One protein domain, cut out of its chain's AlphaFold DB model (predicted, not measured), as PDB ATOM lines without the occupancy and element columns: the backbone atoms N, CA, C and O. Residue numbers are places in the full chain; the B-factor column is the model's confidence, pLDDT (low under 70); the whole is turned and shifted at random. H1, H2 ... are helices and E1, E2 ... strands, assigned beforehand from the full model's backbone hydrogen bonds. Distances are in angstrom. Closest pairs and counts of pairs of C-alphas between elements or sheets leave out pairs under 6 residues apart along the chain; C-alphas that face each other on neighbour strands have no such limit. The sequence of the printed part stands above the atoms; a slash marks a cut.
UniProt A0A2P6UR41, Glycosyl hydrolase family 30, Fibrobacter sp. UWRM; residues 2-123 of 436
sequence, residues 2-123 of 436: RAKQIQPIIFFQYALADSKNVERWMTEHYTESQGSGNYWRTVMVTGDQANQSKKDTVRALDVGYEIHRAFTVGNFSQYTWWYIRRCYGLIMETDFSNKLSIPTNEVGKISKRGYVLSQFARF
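What this domain is: This is residues 2 to 123 of the 436 residues of the protein "Glycosyl hydrolase family 30" of Fibrobacter sp. UWRM (UniProt A0A2P6UR41). Helix H2 makes the core of a loose, elongated domain: the two parallel strands E1 and E4 lie side by side along it, H3 packs on its first half, and the strand hairpin E2 and E3 leads into its beginning. At one end of the long axis the small helix H1 sticks out, with residues 2 to 8 as a free tail, and the long looping stretch of residues 82 to 111, with no named element, reaches to the opposite end at Asn 98. The printed part has 122 residues, with three named helices and four named strands in the order H1 E1 E2 E3 H2 E4 H3, in two two-stranded sheets, E1 with E4 parallel and E2 with E3 antiparallel. The class is mixed, helices and strands, with under half of the residues in named elements. The radius of gyration of the C-alphas is 17.5 A, and the spans are 57 by 35 by 34 A.

How they stand to each other: E1, residues 25 to 29, and E4, residues 78 to 81, are parallel neighbours at 15 degrees, with N 80 and O 26 at 2.8 A and N 26 and O 78 at 2.9 A, within hydrogen-bond range. The closest C-alphas of E4 and H2, residues 61 to 74, are those of Tyr 79 and Ile 67, 6.8 A apart. H2 touches H3, residues 112 to 121, with its residues 61 to 67 alone, closest at the C-alphas of Gly 64 and Val 116, 5.7 A. They run the same way at a shallow tilt of 33 degrees, only just short of steep. E4 and H3 are near each other, with 5 pairs of C-alphas within 10 A. E2, residues 41 to 45, and E3, residues 55 to 59, form an antiparallel hairpin at 152 degrees, with N 42 and O 58 at 2.8 A, within hydrogen-bond range. H1, residues 15 to 20, is apart from H2 and H3, among others. Every O i to N i+4 pair is within hydrogen-bond range in H1 and H2; in H3 it is 4 of 6.

Where its parts are: H1 begins at C-alpha 15, (7.650, -22.831, -8.432). E2 is 13.2 A long and E3 12.5 A. H2 is 18.6 A long, from C-alpha 61 at (34.761, -20.874, 5.359) to C-alpha 74. H3 is 14.3 A long and ends at C-alpha 121, (34.136, -13.326, -7.324).

The domain as a whole: The two C-alphas farthest apart are those of Arg 2 and Asn 98, 61.6 A. Residues 2 to 8 stand free, and so do residues 15 to 21, of which 15 to 20 belong to H1; the body without them spans 43 by 34 by 20 A. The links E1 to E2 and E4 to H3 are long, with 11 and 30 residues. The printed part has no cut. Its mean pLDDT is 89.0, and residues 2 to 10 are under 70.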
ATOM      1  N   ARG A   2      27.450 -51.127 -17.369       29.91
ATOM      2  CA  ARG A   2      26.334 -50.165 -17.477       29.91
ATOM      3  C   ARG A   2      26.864 -48.761 -17.179       29.91
ATOM      4  O   ARG A   2      27.595 -48.597 -16.204       29.91
ATOM      5  N   ALA A   3      26.494 -47.770 -17.988       32.41
ATOM      6  CA  ALA A   3      26.740 -46.375 -17.639       32.41
ATOM      7  C   ALA A   3      26.015 -46.055 -16.322       32.41
ATOM      8  O   ALA A   3      24.856 -46.442 -16.147       32.41
ATOM      9  N   LYS A   4      26.681 -45.366 -15.387       38.88
ATOM     10  CA  LYS A   4      25.986 -44.815 -14.217       38.88
ATOM     11  C   LYS A   4      25.028 -43.742 -14.722       38.88
ATOM     12  O   LYS A   4      25.473 -42.703 -15.199       38.88
ATOM     13  N   GLN A   5      23.731 -44.014 -14.615       33.75
ATOM     14  CA  GLN A   5      22.681 -43.039 -14.870       33.75
ATOM     15  C   GLN A   5      22.930 -41.832 -13.960       33.75
ATOM     16  O   GLN A   5      22.899 -41.957 -12.733       33.75
ATOM     17  N   ILE A   6      23.265 -40.690 -14.562       40.78
ATOM     18  CA  ILE A   6      23.501 -39.452 -13.824       40.78
ATOM     19  C   ILE A   6      22.158 -39.059 -13.214       40.78
ATOM     20  O   ILE A   6      21.197 -38.816 -13.941       40.78
ATOM     21  N   GLN A   7      22.085 -39.054 -11.881       40.84
ATOM     22  CA  GLN A   7      20.909 -38.566 -11.165       40.84
ATOM     23  C   GLN A   7      20.649 -37.119 -11.608       40.84
ATOM     24  O   GLN A   7      21.596 -36.324 -11.591       40.84
ATOM     25  N   PRO A   8      19.421 -36.760 -12.028       44.72
ATOM     26  CA  PRO A   8      19.119 -35.382 -12.381       44.72
ATOM     27  C   PRO A   8      19.391 -34.496 -11.163       44.72
ATOM     28  O   PRO A   8      18.994 -34.827 -10.046       44.72
ATOM     29  N   ILE A   9      20.093 -33.381 -11.366       52.69
ATOM     30  CA  ILE A   9      20.366 -32.431 -10.285       52.69
ATOM     31  C   ILE A   9      19.068 -31.668 -10.015       52.69
ATOM     32  O   ILE A   9      18.784 -30.655 -10.651       52.69
ATOM     33  N   ILE A  10      18.260 -32.191  -9.092       61.50
ATOM     34  CA  ILE A  10      17.038 -31.536  -8.626       61.50
ATOM     35  C   ILE A  10      17.456 -30.351  -7.752       61.50
ATOM     36  O   ILE A  10      17.789 -30.508  -6.578       61.50
ATOM     37  N   PHE A  11      17.466 -29.161  -8.350       75.38
ATOM     38  CA  PHE A  11      17.615 -27.905  -7.621       75.38
ATOM     39  C   PHE A  11      16.409 -27.670  -6.705       75.38
ATOM     40  O   PHE A  11      15.305 -28.153  -6.975       75.38
ATOM     41  N   PHE A  12      16.598 -26.883  -5.646       81.88
ATOM     42  CA  PHE A  12      15.490 -26.415  -4.824       81.88
ATOM     43  C   PHE A  12      14.499 -25.632  -5.700       81.88
ATOM     44  O   PHE A  12      14.887 -24.710  -6.424       81.88
ATOM     45  N   GLN A  13      13.233 -26.042  -5.657       81.12
ATOM     46  CA  GLN A  13      12.186 -25.511  -6.524       81.12
ATOM     47  C   GLN A  13      11.579 -24.243  -5.914       81.12
ATOM     48  O   GLN A  13      11.105 -24.243  -4.777       81.12
ATOM     49  N   TYR A  14      11.541 -23.178  -6.703       83.69
ATOM     50  CA  TYR A  14      10.816 -21.940  -6.453       83.69
ATOM     51  C   TYR A  14       9.742 -21.826  -7.538       83.69
ATOM     52  O   TYR A  14       9.930 -21.120  -8.525       83.69
ATOM     53  N   ALA A  15       8.620 -22.534  -7.367       86.06
ATOM     54  CA  ALA A  15       7.650 -22.831  -8.432       86.06
ATOM     55  C   ALA A  15       7.236 -21.634  -9.318       86.06
ATOM     56  O   ALA A  15       7.067 -21.797 -10.527       86.06
ATOM     57  N   LEU A  16       7.111 -20.424  -8.760       89.00
ATOM     58  CA  LEU A  16       6.833 -19.215  -9.544       89.00
ATOM     59  C   LEU A  16       8.012 -18.800 -10.447       89.00
ATOM     60  O   LEU A  16       7.792 -18.466 -11.603       89.00
ATOM     61  N   ALA A  17       9.251 -18.840  -9.953       83.88
ATOM     62  CA  ALA A  17      10.435 -18.516 -10.750       83.88
ATOM     63  C   ALA A  17      10.735 -19.612 -11.786       83.88
ATOM     64  O   ALA A  17      11.006 -19.302 -12.945       83.88
ATOM     65  N   ASP A  18      10.612 -20.888 -11.398       84.12
ATOM     66  CA  ASP A  18      10.808 -22.024 -12.307       84.12
ATOM     67  C   ASP A  18       9.762 -22.023 -13.441       84.12
ATOM     68  O   ASP A  18      10.126 -22.159 -14.606       84.12
ATOM     69  N   SER A  19       8.477 -21.766 -13.146       88.38
ATOM     70  CA  SER A  19       7.422 -21.657 -14.178       88.38
ATOM     71  C   SER A  19       7.529 -20.417 -15.075       88.38
ATOM     72  O   SER A  19       6.887 -20.364 -16.124       88.38
ATOM     73  N   LYS A  20       8.336 -19.423 -14.688       89.94
ATOM     74  CA  LYS A  20       8.636 -18.230 -15.494       89.94
ATOM     75  C   LYS A  20       9.968 -18.317 -16.244       89.94
ATOM     76  O   LYS A  20      10.228 -17.442 -17.060       89.94
ATOM     77  N   ASN A  21      10.780 -19.350 -15.996       84.00
ATOM     78  CA  ASN A  21      12.124 -19.522 -16.561       84.00
ATOM     79  C   ASN A  21      13.017 -18.268 -16.403       84.00
ATOM     80  O   ASN A  21      13.742 -17.883 -17.318       84.00
ATOM     81  N   VAL A  22      12.932 -17.613 -15.240       85.38
ATOM     82  CA  VAL A  22      13.705 -16.402 -14.910       85.38
ATOM     83  C   VAL A  22      14.937 -16.724 -14.068       85.38
ATOM     84  O   VAL A  22      14.990 -17.732 -13.356       85.38
ATOM     85  N   GLU A  23      15.920 -15.824 -14.111       88.06
ATOM     86  CA  GLU A  23      17.042 -15.845 -13.177       88.06
ATOM     87  C   GLU A  23      16.576 -15.748 -11.715       88.06
ATOM     88  O   GLU A  23      15.563 -15.128 -11.387       88.06
ATOM     89  N   ARG A  24      17.368 -16.331 -10.812       88.56
ATOM     90  CA  ARG A  24      17.216 -16.181  -9.360       88.56
ATOM     91  C   ARG A  24      18.454 -15.506  -8.804       88.56
ATOM     92  O   ARG A  24      19.557 -16.015  -8.988       88.56
ATOM     93  N   TRP A  25      18.296 -14.413  -8.069       93.44
ATOM     94  CA  TRP A  25      19.402 -13.734  -7.391       93.44
ATOM     95  C   TRP A  25      19.229 -13.842  -5.872       93.44
ATOM     96  O   TRP A  25      18.149 -13.579  -5.348       93.44
ATOM     97  N   MET A  26      20.284 -14.236  -5.156       93.44
ATOM     98  CA  MET A  26      20.339 -14.141  -3.697       93.44
ATOM     99  C   MET A  26      20.731 -12.698  -3.370       93.44
ATOM    100  O   MET A  26      21.915 -12.369  -3.357       93.44
ATOM    101  N   THR A  27      19.739 -11.820  -3.224       93.12
ATOM    102  CA  THR A  27      19.925 -10.357  -3.173       93.12
ATOM    103  C   THR A  27      20.437  -9.825  -1.837       93.12
ATOM    104  O   THR A  27      21.012  -8.741  -1.808       93.12
ATOM    105  N   GLU A  28      20.278 -10.581  -0.751       92.06
ATOM    106  CA  GLU A  28      20.779 -10.234   0.580       92.06
ATOM    107  C   GLU A  28      21.133 -11.509   1.358       92.06
ATOM    108  O   GLU A  28      20.266 -12.338   1.640       92.06
ATOM    109  N   HIS A  29      22.405 -11.676   1.735       93.69
ATOM    110  CA  HIS A  29      22.801 -12.732   2.668       93.69
ATOM    111  C   HIS A  29      24.037 -12.390   3.511       93.69
ATOM    112  O   HIS A  29      24.946 -11.676   3.081       93.69
ATOM    113  N   TYR A  30      24.098 -12.963   4.711       92.12
ATOM    114  CA  TYR A  30      25.287 -13.049   5.558       92.12
ATOM    115  C   TYR A  30      25.185 -14.317   6.422       92.12
ATOM    116  O   TYR A  30      24.085 -14.782   6.701       92.12
ATOM    117  N   THR A  31      26.316 -14.894   6.836       92.81
ATOM    118  CA  THR A  31      26.320 -16.181   7.559       92.81
ATOM    119  C   THR A  31      25.953 -16.052   9.038       92.81
ATOM    120  O   THR A  31      25.100 -16.787   9.522       92.81
ATOM    121  N   GLU A  32      26.596 -15.132   9.761       90.06
ATOM    122  CA  GLU A  32      26.242 -14.726  11.129       90.06
ATOM    123  C   GLU A  32      26.863 -13.350  11.456       90.06
ATOM    124  O   GLU A  32      27.718 -12.867  10.705       90.06
ATOM    125  N   SER A  33      26.426 -12.702  12.539       90.62
ATOM    126  CA  SER A  33      26.742 -11.295  12.860       90.62
ATOM    127  C   SER A  33      27.242 -11.031  14.290       90.62
ATOM    128  O   SER A  33      27.397  -9.871  14.672       90.62
ATOM    129  N   GLN A  34      27.504 -12.072  15.086       89.50
ATOM    130  CA  GLN A  34      28.040 -11.961  16.450       89.50
ATOM    131  C   GLN A  34      29.570 -12.100  16.495       89.50
ATOM    132  O   GLN A  34      30.190 -11.600  17.432       89.50
ATOM    133  N   GLY A  35      30.191 -12.775  15.521       91.75
ATOM    134  CA  GLY A  35      31.641 -12.959  15.438       91.75
ATOM    135  C   GLY A  35      32.348 -12.044  14.433       91.75
ATOM    136  O   GLY A  35      31.763 -11.548  13.471       91.75
ATOM    137  N   SER A  36      33.654 -11.838  14.639       94.38
ATOM    138  CA  SER A  36      34.491 -11.058  13.716       94.38
ATOM    139  C   SER A  36      34.574 -11.726  12.343       94.38
ATOM    140  O   SER A  36      34.813 -12.932  12.223       94.38
ATOM    141  N   GLY A  37      34.473 -10.919  11.284       95.88
ATOM    142  CA  GLY A  37      34.658 -11.353   9.901       95.88
ATOM    143  C   GLY A  37      36.069 -11.875   9.611       95.88
ATOM    144  O   GLY A  37      36.271 -12.554   8.601       95.88
ATOM    145  N   ASN A  38      37.037 -11.591  10.491       96.56
ATOM    146  CA  ASN A  38      38.407 -12.086  10.386       96.56
ATOM    147  C   ASN A  38      38.663 -13.408  11.137       96.56
ATOM    148  O   ASN A  38      39.735 -13.993  10.987       96.56
ATOM    149  N   TYR A  39      37.697 -13.932  11.902       96.38
ATOM    150  CA  TYR A  39      37.844 -15.240  12.546       96.38
ATOM    151  C   TYR A  39      37.787 -16.370  11.510       96.38
ATOM    152  O   TYR A  39      36.759 -16.590  10.866       96.38
ATOM    153  N   TRP A  40      38.885 -17.123  11.371       97.69
ATOM    154  CA  TRP A  40      38.919 -18.282  10.475       97.69
ATOM    155  C   TRP A  40      37.964 -19.384  10.944       97.69
ATOM    156  O   TRP A  40      37.039 -19.751  10.218       97.69
ATOM    157  N   ARG A  41      38.157 -19.850  12.183       96.62
ATOM    158  CA  ARG A  41      37.282 -20.781  12.901       96.62
ATOM    159  C   ARG A  41      37.443 -20.558  14.408       96.62
ATOM    160  O   ARG A  41      38.525 -20.768  14.940       96.62
ATOM    161  N   THR A  42      36.377 -20.194  15.110       95.00
ATOM    162  CA  THR A  42      36.349 -20.097  16.580       95.00
ATOM    163  C   THR A  42      35.048 -20.672  17.138       95.00
ATOM    164  O   THR A  42      34.063 -20.785  16.412       95.00
ATOM    165  N   VAL A  43      35.035 -21.057  18.415       94.56
ATOM    166  CA  VAL A  43      33.812 -21.442  19.138       94.56
ATOM    167  C   VAL A  43      33.551 -20.371  20.185       94.56
ATOM    168  O   VAL A  43      34.345 -20.199  21.107       94.56
ATOM    169  N   MET A  44      32.453 -19.639  20.034       91.94
ATOM    170  CA  MET A  44      32.131 -18.475  20.860       91.94
ATOM    171  C   MET A  44      30.640 -18.430  21.179       91.94
ATOM    172  O   MET A  44      29.854 -19.157  20.577       91.94
ATOM    173  N   VAL A  45      30.250 -17.595  22.145       89.00
ATOM    174  CA  VAL A  45      28.831 -17.339  22.406       89.00
ATOM    175  C   VAL A  45      28.272 -16.507  21.253       89.00
ATOM    176  O   VAL A  45      28.800 -15.446  20.930       89.00
ATOM    177  N   THR A  46      27.221 -17.024  20.631       86.00
ATOM    178  CA  THR A  46      26.512 -16.465  19.468       86.00
ATOM    179  C   THR A  46      25.023 -16.264  19.763       86.00
ATOM    180  O   THR A  46      24.229 -16.022  18.855       86.00
ATOM    181  N   GLY A  47      24.641 -16.394  21.036       81.38
ATOM    182  CA  GLY A  47      23.270 -16.298  21.507       81.38
ATOM    183  C   GLY A  47      22.599 -14.960  21.213       81.38
ATOM    184  O   GLY A  47      23.199 -13.893  21.336       81.38
ATOM    185  N   ASP A  48      21.324 -15.042  20.853       78.44
ATOM    186  CA  ASP A  48      20.402 -13.915  20.753       78.44
ATOM    187  C   ASP A  48      19.582 -13.775  22.051       78.44
ATOM    188  O   ASP A  48      19.875 -14.409  23.066       78.44
ATOM    189  N   GLN A  49      18.533 -12.949  22.041       79.69
ATOM    190  CA  GLN A  49      17.654 -12.778  23.203       79.69
ATOM    191  C   GLN A  49      16.904 -14.064  23.603       79.69
ATOM    192  O   GLN A  49      16.564 -14.206  24.777       79.69
ATOM    193  N   ALA A  50      16.674 -14.994  22.667       83.31
ATOM    194  CA  ALA A  50      15.940 -16.239  22.894       83.31
ATOM    195  C   ALA A  50      16.839 -17.384  23.394       83.31
ATOM    196  O   ALA A  50      16.365 -18.266  24.108       83.31
ATOM    197  N   ASN A  51      18.134 -17.382  23.057       86.19
ATOM    198  CA  ASN A  51      19.100 -18.375  23.535       86.19
ATOM    199  C   ASN A  51      20.483 -17.755  23.802       86.19
ATOM    200  O   ASN A  51      21.473 -18.078  23.144       86.19
ATOM    201  N   GLN A  52      20.556 -16.872  24.800       85.94
ATOM    202  CA  GLN A  52      21.739 -16.059  25.131       85.94
ATOM    203  C   GLN A  52      23.017 -16.876  25.398       85.94
ATOM    204  O   GLN A  52      24.120 -16.392  25.168       85.94
ATOM    205  N   SER A  53      22.893 -18.123  25.865       90.56
ATOM    206  CA  SER A  53      24.034 -19.004  26.167       90.56
ATOM    207  C   SER A  53      24.479 -19.893  24.998       90.56
ATOM    208  O   SER A  53      25.417 -20.679  25.163       90.56
ATOM    209  N   LYS A  54      23.836 -19.797  23.824       90.62
ATOM    210  CA  LYS A  54      24.177 -20.598  22.639       90.62
ATOM    211  C   LYS A  54      25.638 -20.384  22.233       90.62
ATOM    212  O   LYS A  54      26.096 -19.247  22.117       90.62
ATOM    213  N   LYS A  55      26.356 -21.482  21.980       91.44
ATOM    214  CA  LYS A  55      27.717 -21.472  21.426       91.44
ATOM    215  C   LYS A  55      27.744 -22.163  20.069       91.44
ATOM    216  O   LYS A  55      27.644 -23.386  20.010       91.44
ATOM    217  N   ASP A  56      27.918 -21.392  19.002       91.19
ATOM    218  CA  ASP A  56      28.175 -21.920  17.661       91.19
ATOM    219  C   ASP A  56      29.678 -21.913  17.330       91.19
ATOM    220  O   ASP A  56      30.506 -21.305  18.016       91.19
ATOM    221  N   THR A  57      30.038 -22.579  16.229       93.62
ATOM    222  CA  THR A  57      31.334 -22.359  15.576       93.62
ATOM    223  C   THR A  57      31.188 -21.218  14.571       93.62
ATOM    224  O   THR A  57      30.599 -21.414  13.512       93.62
ATOM    225  N   VAL A  58      31.761 -20.050  14.860       93.81
ATOM    226  CA  VAL A  58      31.909 -18.979  13.865       93.81
ATOM    227  C   VAL A  58      33.069 -19.335  12.942       93.81
ATOM    228  O   VAL A  58      34.186 -19.570  13.407       93.81
ATOM    229  N   ARG A  59      32.820 -19.380  11.629       95.25
ATOM    230  CA  ARG A  59      33.802 -19.834  10.636       95.25
ATOM    231  C   ARG A  59      33.706 -19.032   9.341       95.25
ATOM    232  O   ARG A  59      32.644 -18.959   8.730       95.25
ATOM    233  N   ALA A  60      34.820 -18.470   8.875       98.00
ATOM    234  CA  ALA A  60      34.858 -17.732   7.611       98.00
ATOM    235  C   ALA A  60      34.570 -18.627   6.392       98.00
ATOM    236  O   ALA A  60      33.937 -18.176   5.439       98.00
ATOM    237  N   LEU A  61      34.982 -19.902   6.438       98.19
ATOM    238  CA  LEU A  61      34.761 -20.874   5.359       98.19
ATOM    239  C   LEU A  61      33.273 -21.111   5.042       98.19
ATOM    240  O   LEU A  61      32.934 -21.493   3.921       98.19
ATOM    241  N   ASP A  62      32.375 -20.851   5.995       97.62
ATOM    242  CA  ASP A  62      30.943 -21.085   5.808       97.62
ATOM    243  C   ASP A  62      30.321 -20.106   4.802       97.62
ATOM    244  O   ASP A  62      29.363 -20.464   4.125       97.62
ATOM    245  N   VAL A  63      30.948 -18.942   4.578       98.44
ATOM    246  CA  VAL A  63      30.600 -18.040   3.464       98.44
ATOM    247  C   VAL A  63      30.754 -18.758   2.123       98.44
ATOM    248  O   VAL A  63      29.874 -18.689   1.272       98.44
ATOM    249  N   GLY A  64      31.841 -19.510   1.943       98.31
ATOM    250  CA  GLY A  64      32.080 -20.265   0.716       98.31
ATOM    251  C   GLY A  64      31.132 -21.454   0.576       98.31
ATOM    252  O   GLY A  64      30.714 -21.778  -0.532       98.31
ATOM    253  N   TYR A  65      30.759 -22.081   1.694       98.12
ATOM    254  CA  TYR A  65      29.792 -23.178   1.706       98.12
ATOM    255  C   TYR A  65      28.387 -22.721   1.297       98.12
ATOM    256  O   TYR A  65      27.749 -23.390   0.485       98.12
ATOM    257  N   GLU A  66      27.923 -21.575   1.797       97.56
ATOM    258  CA  GLU A  66      26.613 -21.036   1.425       97.56
ATOM    259  C   GLU A  66      26.594 -20.463   0.001       97.56
ATOM    260  O   GLU A  66      25.631 -20.707  -0.722       97.56
ATOM    261  N   ILE A  67      27.680 -19.836  -0.478       98.31
ATOM    262  CA  ILE A  67      27.812 -19.470  -1.904       98.31
ATOM    263  C   ILE A  67      27.772 -20.725  -2.792       98.31
ATOM    264  O   ILE A  67      27.030 -20.762  -3.775       98.31
ATOM    265  N   HIS A  68      28.507 -21.786  -2.427       97.81
ATOM    266  CA  HIS A  68      28.425 -23.072  -3.124       97.81
ATOM    267  C   HIS A  68      26.979 -23.580  -3.158       97.81
ATOM    268  O   HIS A  68      26.480 -23.865  -4.241       97.81
ATOM    269  N   ARG A  69      26.284 -23.649  -2.012       95.50
ATOM    270  CA  ARG A  69      24.890 -24.128  -1.933       95.50
ATOM    271  C   ARG A  69      23.920 -23.271  -2.743       95.50
ATOM    272  O   ARG A  69      23.032 -23.829  -3.386       95.50
ATOM    273  N   ALA A  70      24.076 -21.948  -2.742       95.06
ATOM    274  CA  ALA A  70      23.251 -21.054  -3.547       95.06
ATOM    275  C   ALA A  70      23.367 -21.410  -5.039       95.06
ATOM    276  O   ALA A  70      22.357 -21.619  -5.713       95.06
ATOM    277  N   PHE A  71      24.587 -21.588  -5.542       94.25
ATOM    278  CA  PHE A  71      24.803 -21.921  -6.948       94.25
ATOM    279  C   PHE A  71      24.456 -23.384  -7.286       94.25
ATOM    280  O   PHE A  71      23.813 -23.630  -8.304       94.25
ATOM    281  N   THR A  72      24.834 -24.367  -6.460       89.38
ATOM    282  CA  THR A  72      24.684 -25.806  -6.777       89.38
ATOM    283  C   THR A  72      23.343 -26.421  -6.382       89.38
ATOM    284  O   THR A  72      22.938 -27.402  -7.009       89.38
ATOM    285  N   VAL A  73      22.646 -25.860  -5.388       89.25
ATOM    286  CA  VAL A  73      21.360 -26.370  -4.877       89.25
ATOM    287  C   VAL A  73      20.230 -25.368  -5.101       89.25
ATOM    288  O   VAL A  73      19.179 -25.761  -5.594       89.25
ATOM    289  N   GLY A  74      20.427 -24.083  -4.787       88.25
ATOM    290  CA  GLY A  74      19.406 -23.040  -4.990       88.25
ATOM    291  C   GLY A  74      19.196 -22.629  -6.455       88.25
ATOM    292  O   GLY A  74      18.141 -22.097  -6.799       88.25
ATOM    293  N   ASN A  75      20.188 -22.910  -7.308       88.75
ATOM    294  CA  ASN A  75      20.268 -22.479  -8.706       88.75
ATOM    295  C   ASN A  75      20.142 -20.954  -8.884       88.75
ATOM    296  O   ASN A  75      19.425 -20.469  -9.758       88.75
ATOM    297  N   PHE A  76      20.836 -20.207  -8.023       93.12
ATOM    298  CA  PHE A  76      20.980 -18.759  -8.147       93.12
ATOM    299  C   PHE A  76      22.046 -18.392  -9.201       93.12
ATOM    300  O   PHE A  76      23.087 -19.046  -9.271       93.12
ATOM    301  N   SER A  77      21.814 -17.325  -9.969       93.00
ATOM    302  CA  SER A  77      22.789 -16.710 -10.892       93.00
ATOM    303  C   SER A  77      23.697 -15.689 -10.196       93.00
ATOM    304  O   SER A  77      24.836 -15.483 -10.604       93.00
ATOM    305  N   GLN A  78      23.214 -15.076  -9.109       94.69
ATOM    306  CA  GLN A  78      23.923 -14.048  -8.343       94.69
ATOM    307  C   GLN A  78      23.873 -14.343  -6.841       94.69
ATOM    308  O   GLN A  78      22.868 -14.839  -6.329       94.69
ATOM    309  N   TYR A  79      24.946 -13.981  -6.135       96.81
ATOM    310  CA  TYR A  79      25.007 -13.936  -4.676       96.81
ATOM    311  C   TYR A  79      25.502 -12.556  -4.228       96.81
ATOM    312  O   TYR A  79      26.642 -12.179  -4.504       96.81
ATOM    313  N   THR A  80      24.652 -11.823  -3.516       97.00
ATOM    314  CA  THR A  80      24.930 -10.506  -2.945       97.00
ATOM    315  C   THR A  80      25.067 -10.637  -1.431       97.00
ATOM    316  O   THR A  80      24.139 -11.031  -0.725       97.00
ATOM    317  N   TRP A  81      26.253 -10.308  -0.917       96.31
ATOM    318  CA  TRP A  81      26.458 -10.156   0.522       96.31
ATOM    319  C   TRP A  81      25.747  -8.893   1.030       96.31
ATOM    320  O   TRP A  81      25.597  -7.934   0.278       96.31
ATOM    321  N   TRP A  82      25.359  -8.882   2.307       94.69
ATOM    322  CA  TRP A  82      24.780  -7.718   2.989       94.69
ATOM    323  C   TRP A  82      25.832  -6.609   3.232       94.69
ATOM    324  O   TRP A  82      26.552  -6.221   2.314       94.69
ATOM    325  N   TYR A  83      25.984  -6.072   4.448       95.19
ATOM    326  CA  TYR A  83      26.985  -5.026   4.710       95.19
ATOM    327  C   TYR A  83      28.417  -5.476   4.350       95.19
ATOM    328  O   TYR A  83      29.028  -6.298   5.039       95.19
ATOM    329  N   ILE A  84      28.955  -4.905   3.263       95.69
ATOM    330  CA  ILE A  84      30.306  -5.182   2.749       95.69
ATOM    331  C   ILE A  84      31.351  -4.762   3.783       95.69
ATOM    332  O   ILE A  84      32.182  -5.581   4.179       95.69
ATOM    333  N   ARG A  85      31.292  -3.506   4.244       97.00
ATOM    334  CA  ARG A  85      32.127  -2.999   5.337       97.00
ATOM    335  C   ARG A  85      31.382  -3.177   6.658       97.00
ATOM    336  O   ARG A  85      30.332  -2.564   6.841       97.00
ATOM    337  N   ARG A  86      31.882  -4.052   7.536       96.19
ATOM    338  CA  ARG A  86      31.308  -4.349   8.863       96.19
ATOM    339  C   ARG A  86      32.299  -5.143   9.713       96.19
ATOM    340  O   ARG A  86      33.123  -5.869   9.165       96.19
ATOM    341  N   CYS A  87      32.172  -5.101  11.038       94.81
ATOM    342  CA  CYS A  87      32.952  -5.955  11.949       94.81
ATOM    343  C   CYS A  87      32.802  -7.465  11.644       94.81
ATOM    344  O   CYS A  87      33.769  -8.212  11.770       94.81
ATOM    345  N   TYR A  88      31.633  -7.895  11.150       93.94
ATOM    346  CA  TYR A  88      31.336  -9.251  10.653       93.94
ATOM    347  C   TYR A  88      31.338  -9.377   9.107       93.94
ATOM    348  O   TYR A  88      30.905 -10.396   8.560       93.94
ATOM    349  N   GLY A  89      31.776  -8.337   8.389       96.06
ATOM    350  CA  GLY A  89      31.625  -8.180   6.937       96.06
ATOM    351  C   GLY A  89      32.777  -8.742   6.099       96.06
ATOM    352  O   GLY A  89      33.600  -9.533   6.566       96.06
ATOM    353  N   LEU A  90      32.839  -8.313   4.835       97.75
ATOM    354  CA  LEU A  90      33.893  -8.659   3.867       97.75
ATOM    355  C   LEU A  90      35.116  -7.736   3.977       97.75
ATOM    356  O   LEU A  90      36.237  -8.149   3.684       97.75
ATOM    357  N   ILE A  91      34.889  -6.492   4.401       98.19
ATOM    358  CA  ILE A  91      35.899  -5.488   4.736       98.19
ATOM    359  C   ILE A  91      35.695  -5.124   6.208       98.19
ATOM    360  O   ILE A  91      34.580  -4.806   6.626       98.19
ATOM    361  N   MET A  92      36.763  -5.185   6.995       97.81
ATOM    362  CA  MET A  92      36.721  -4.977   8.439       97.81
ATOM    363  C   MET A  92      36.369  -3.532   8.804       97.81
ATOM    364  O   MET A  92      36.841  -2.573   8.193       97.81
ATOM    365  N   GLU A  93      35.569  -3.378   9.852       95.94
ATOM    366  CA  GLU A  93      35.161  -2.099  10.438       95.94
ATOM    367  C   GLU A  93      35.116  -2.240  11.966       95.94
ATOM    368  O   GLU A  93      34.958  -3.347  12.482       95.94
ATOM    369  N   THR A  94      35.288  -1.130  12.685       95.06
ATOM    370  CA  THR A  94      35.127  -1.065  14.145       95.06
ATOM    371  C   THR A  94      33.725  -1.502  14.556       95.06
ATOM    372  O   THR A  94      32.742  -1.062  13.960       95.06
ATOM    373  N   ASP A  95      33.604  -2.331  15.592       92.19
ATOM    374  CA  ASP A  95      32.288  -2.721  16.097       92.19
ATOM    375  C   ASP A  95      31.651  -1.609  16.943       92.19
ATOM    376  O   ASP A  95      31.917  -1.472  18.135       92.19
ATOM    377  N   PHE A  96      30.746  -0.852  16.326       87.50
ATOM    378  CA  PHE A  96      29.953   0.183  16.996       87.50
ATOM    379  C   PHE A  96      28.995  -0.358  18.074       87.50
ATOM    380  O   PHE A  96      28.418   0.438  18.813       87.50
ATOM    381  N   SER A  97      28.807  -1.680  18.182       84.94
ATOM    382  CA  SER A  97      28.001  -2.302  19.244       84.94
ATOM    383  C   SER A  97      28.799  -2.702  20.494       84.94
ATOM    384  O   SER A  97      28.198  -3.180  21.455       84.94
ATOM    385  N   ASN A  98      30.120  -2.472  20.515       82.12
ATOM    386  CA  ASN A  98      31.033  -2.780  21.628       82.12
ATOM    387  C   ASN A  98      31.015  -4.255  22.098       82.12
ATOM    388  O   ASN A  98      31.384  -4.550  23.235       82.12
ATOM    389  N   LYS A  99      30.615  -5.194  21.232       86.12
ATOM    390  CA  LYS A  99      30.683  -6.646  21.473       86.12
ATOM    391  C   LYS A  99      32.054  -7.225  21.123       86.12
ATOM    392  O   LYS A  99      32.481  -8.202  21.734       86.12
ATOM    393  N   LEU A 100      32.717  -6.663  20.110       89.25
ATOM    394  CA  LEU A 100      33.945  -7.189  19.514       89.25
ATOM    395  C   LEU A 100      35.077  -6.155  19.517       89.25
ATOM    396  O   LEU A 100      35.026  -5.146  18.815       89.25
ATOM    397  N   SER A 101      36.170  -6.465  20.212       91.38
ATOM    398  CA  SER A 101      37.422  -5.708  20.114       91.38
ATOM    399  C   SER A 101      38.114  -5.981  18.772       91.38
ATOM    400  O   SER A 101      38.917  -6.907  18.656       91.38
ATOM    401  N   ILE A 102      37.796  -5.187  17.746       95.00
ATOM    402  CA  ILE A 102      38.445  -5.256  16.427       95.00
ATOM    403  C   ILE A 102      39.793  -4.510  16.471       95.00
ATOM    404  O   ILE A 102      39.801  -3.315  16.775       95.00
ATOM    405  N   PRO A 103      40.935  -5.156  16.160       94.88
ATOM    406  CA  PRO A 103      42.235  -4.489  16.160       94.88
ATOM    407  C   PRO A 103      42.315  -3.354  15.128       94.88
ATOM    408  O   PRO A 103      41.948  -3.527  13.965       94.88
ATOM    409  N   THR A 104      42.861  -2.197  15.514       95.00
ATOM    410  CA  THR A 104      42.961  -1.008  14.642       95.00
ATOM    411  C   THR A 104      43.728  -1.278  13.343       95.00
ATOM    412  O   THR A 104      43.434  -0.687  12.309       95.00
ATOM    413  N   ASN A 105      44.686  -2.209  13.364       95.94
ATOM    414  CA  ASN A 105      45.452  -2.634  12.192       95.94
ATOM    415  C   ASN A 105      44.699  -3.613  11.266       95.94
ATOM    416  O   ASN A 105      45.249  -3.960  10.217       95.94
ATOM    417  N   GLU A 106      43.494  -4.068  11.618       95.31
ATOM    418  CA  GLU A 106      42.590  -4.819  10.733       95.31
ATOM    419  C   GLU A 106      41.567  -3.917  10.031       95.31
ATOM    420  O   GLU A 106      41.165  -4.226   8.912       95.31
ATOM    421  N   VAL A 107      41.159  -2.803  10.649       96.81
ATOM    422  CA  VAL A 107      40.125  -1.893  10.122       96.81
ATOM    423  C   VAL A 107      40.454  -1.442   8.691       96.81
ATOM    424  O   VAL A 107      41.580  -1.059   8.378       96.81
ATOM    425  N   GLY A 108      39.461  -1.515   7.802       97.00
ATOM    426  CA  GLY A 108      39.590  -1.198   6.377       97.00
ATOM    427  C   GLY A 108      40.206  -2.304   5.510       97.00
ATOM    428  O   GLY A 108      40.167  -2.189   4.286       97.00
ATOM    429  N   LYS A 109      40.742  -3.388   6.088       98.12
ATOM    430  CA  LYS A 109      41.295  -4.518   5.321       98.12
ATOM    431  C   LYS A 109      40.225  -5.543   4.957       98.12
ATOM    432  O   LYS A 109      39.187  -5.651   5.606       98.12
ATOM    433  N   ILE A 110      40.510  -6.331   3.922       98.38
ATOM    434  CA  ILE A 110      39.708  -7.499   3.545       98.38
ATOM    435  C   ILE A 110      39.759  -8.512   4.699       98.38
ATOM    436  O   ILE A 110      40.837  -8.850   5.188       98.38
ATOM    437  N   SER A 111      38.594  -8.983   5.134       98.38
ATOM    438  CA  SER A 111      38.453  -9.972   6.202       98.38
ATOM    439  C   SER A 111      38.654 -11.399   5.676       98.38
ATOM    440  O   SER A 111      38.568 -11.644   4.468       98.38
ATOM    441  N   LYS A 112      38.828 -12.393   6.558       98.56
ATOM    442  CA  LYS A 112      38.766 -13.814   6.155       98.56
ATOM    443  C   LYS A 112      37.494 -14.153   5.364       98.56
ATOM    444  O   LYS A 112      37.591 -14.902   4.396       98.56
ATOM    445  N   ARG A 113      36.332 -13.570   5.688       98.56
ATOM    446  CA  ARG A 113      35.098 -13.720   4.883       98.56
ATOM    447  C   ARG A 113      35.234 -13.118   3.487       98.56
ATOM    448  O   ARG A 113      34.851 -13.764   2.515       98.56
ATOM    449  N   GLY A 114      35.843 -11.938   3.365       98.56
ATOM    450  CA  GLY A 114      36.186 -11.335   2.074       98.56
ATOM    451  C   GLY A 114      37.134 -12.207   1.241       98.56
ATOM    452  O   GLY A 114      36.906 -12.409   0.047       98.56
ATOM    453  N   TYR A 115      38.147 -12.814   1.865       98.81
ATOM    454  CA  TYR A 115      39.053 -13.765   1.205       98.81
ATOM    455  C   TYR A 115      38.399 -15.110   0.845       98.81
ATOM    456  O   TYR A 115      38.873 -15.786  -0.065       98.81
ATOM    457  N   VAL A 116      37.313 -15.514   1.511       98.88
ATOM    458  CA  VAL A 116      36.525 -16.702   1.135       98.88
ATOM    459  C   VAL A 116      35.539 -16.386   0.007       98.88
ATOM    460  O   VAL A 116      35.466 -17.144  -0.954       98.88
ATOM    461  N   LEU A 117      34.830 -15.254   0.051       98.75
ATOM    462  CA  LEU A 117      33.924 -14.840  -1.031       98.75
ATOM    463  C   LEU A 117      34.687 -14.547  -2.334       98.75
ATOM    464  O   LEU A 117      34.238 -14.902  -3.425       98.75
ATOM    465  N   SER A 118      35.872 -13.940  -2.239       98.44
ATOM    466  CA  SER A 118      36.689 -13.618  -3.416       98.44
ATOM    467  C   SER A 118      37.277 -14.841  -4.135       98.44
ATOM    468  O   SER A 118      37.613 -14.710  -5.309       98.44
ATOM    469  N   GLN A 119      37.286 -16.034  -3.518       98.81
ATOM    470  CA  GLN A 119      37.552 -17.309  -4.212       98.81
ATOM    471  C   GLN A 119      36.499 -17.644  -5.282       98.81
ATOM    472  O   GLN A 119      36.772 -18.439  -6.178       98.81
ATOM    473  N   PHE A 120      35.323 -17.017  -5.229       98.75
ATOM    474  CA  PHE A 120      34.342 -17.029  -6.311       98.75
ATOM    475  C   PHE A 120      34.507 -15.767  -7.170       98.75
ATOM    476  O   PHE A 120      34.886 -15.854  -8.336       98.75
ATOM    477  N   ALA A 121      34.309 -14.582  -6.582       97.31
ATOM    478  CA  ALA A 121      34.136 -13.326  -7.324       97.31
ATOM    479  C   ALA A 121      35.362 -12.842  -8.136       97.31
ATOM    480  O   ALA A 121      35.204 -12.063  -9.082       97.31
ATOM    481  N   ARG A 122      36.589 -13.279  -7.803       96.44
ATOM    482  CA  ARG A 122      37.794 -12.952  -8.597       96.44
ATOM    483  C   ARG A 122      37.890 -13.746  -9.898       96.44
ATOM    484  O   ARG A 122      38.489 -13.251 -10.845       96.44
ATOM    485  N   PHE A 123      37.328 -14.953  -9.936       97.12
ATOM    486  CA  PHE A 123      37.590 -15.940 -10.990       97.12
ATOM    487  C   PHE A 123      36.332 -16.282 -11.799       97.12
ATOM    488  O   PHE A 123      36.403 -16.478 -13.008       97.12
TER     489      PHE A 123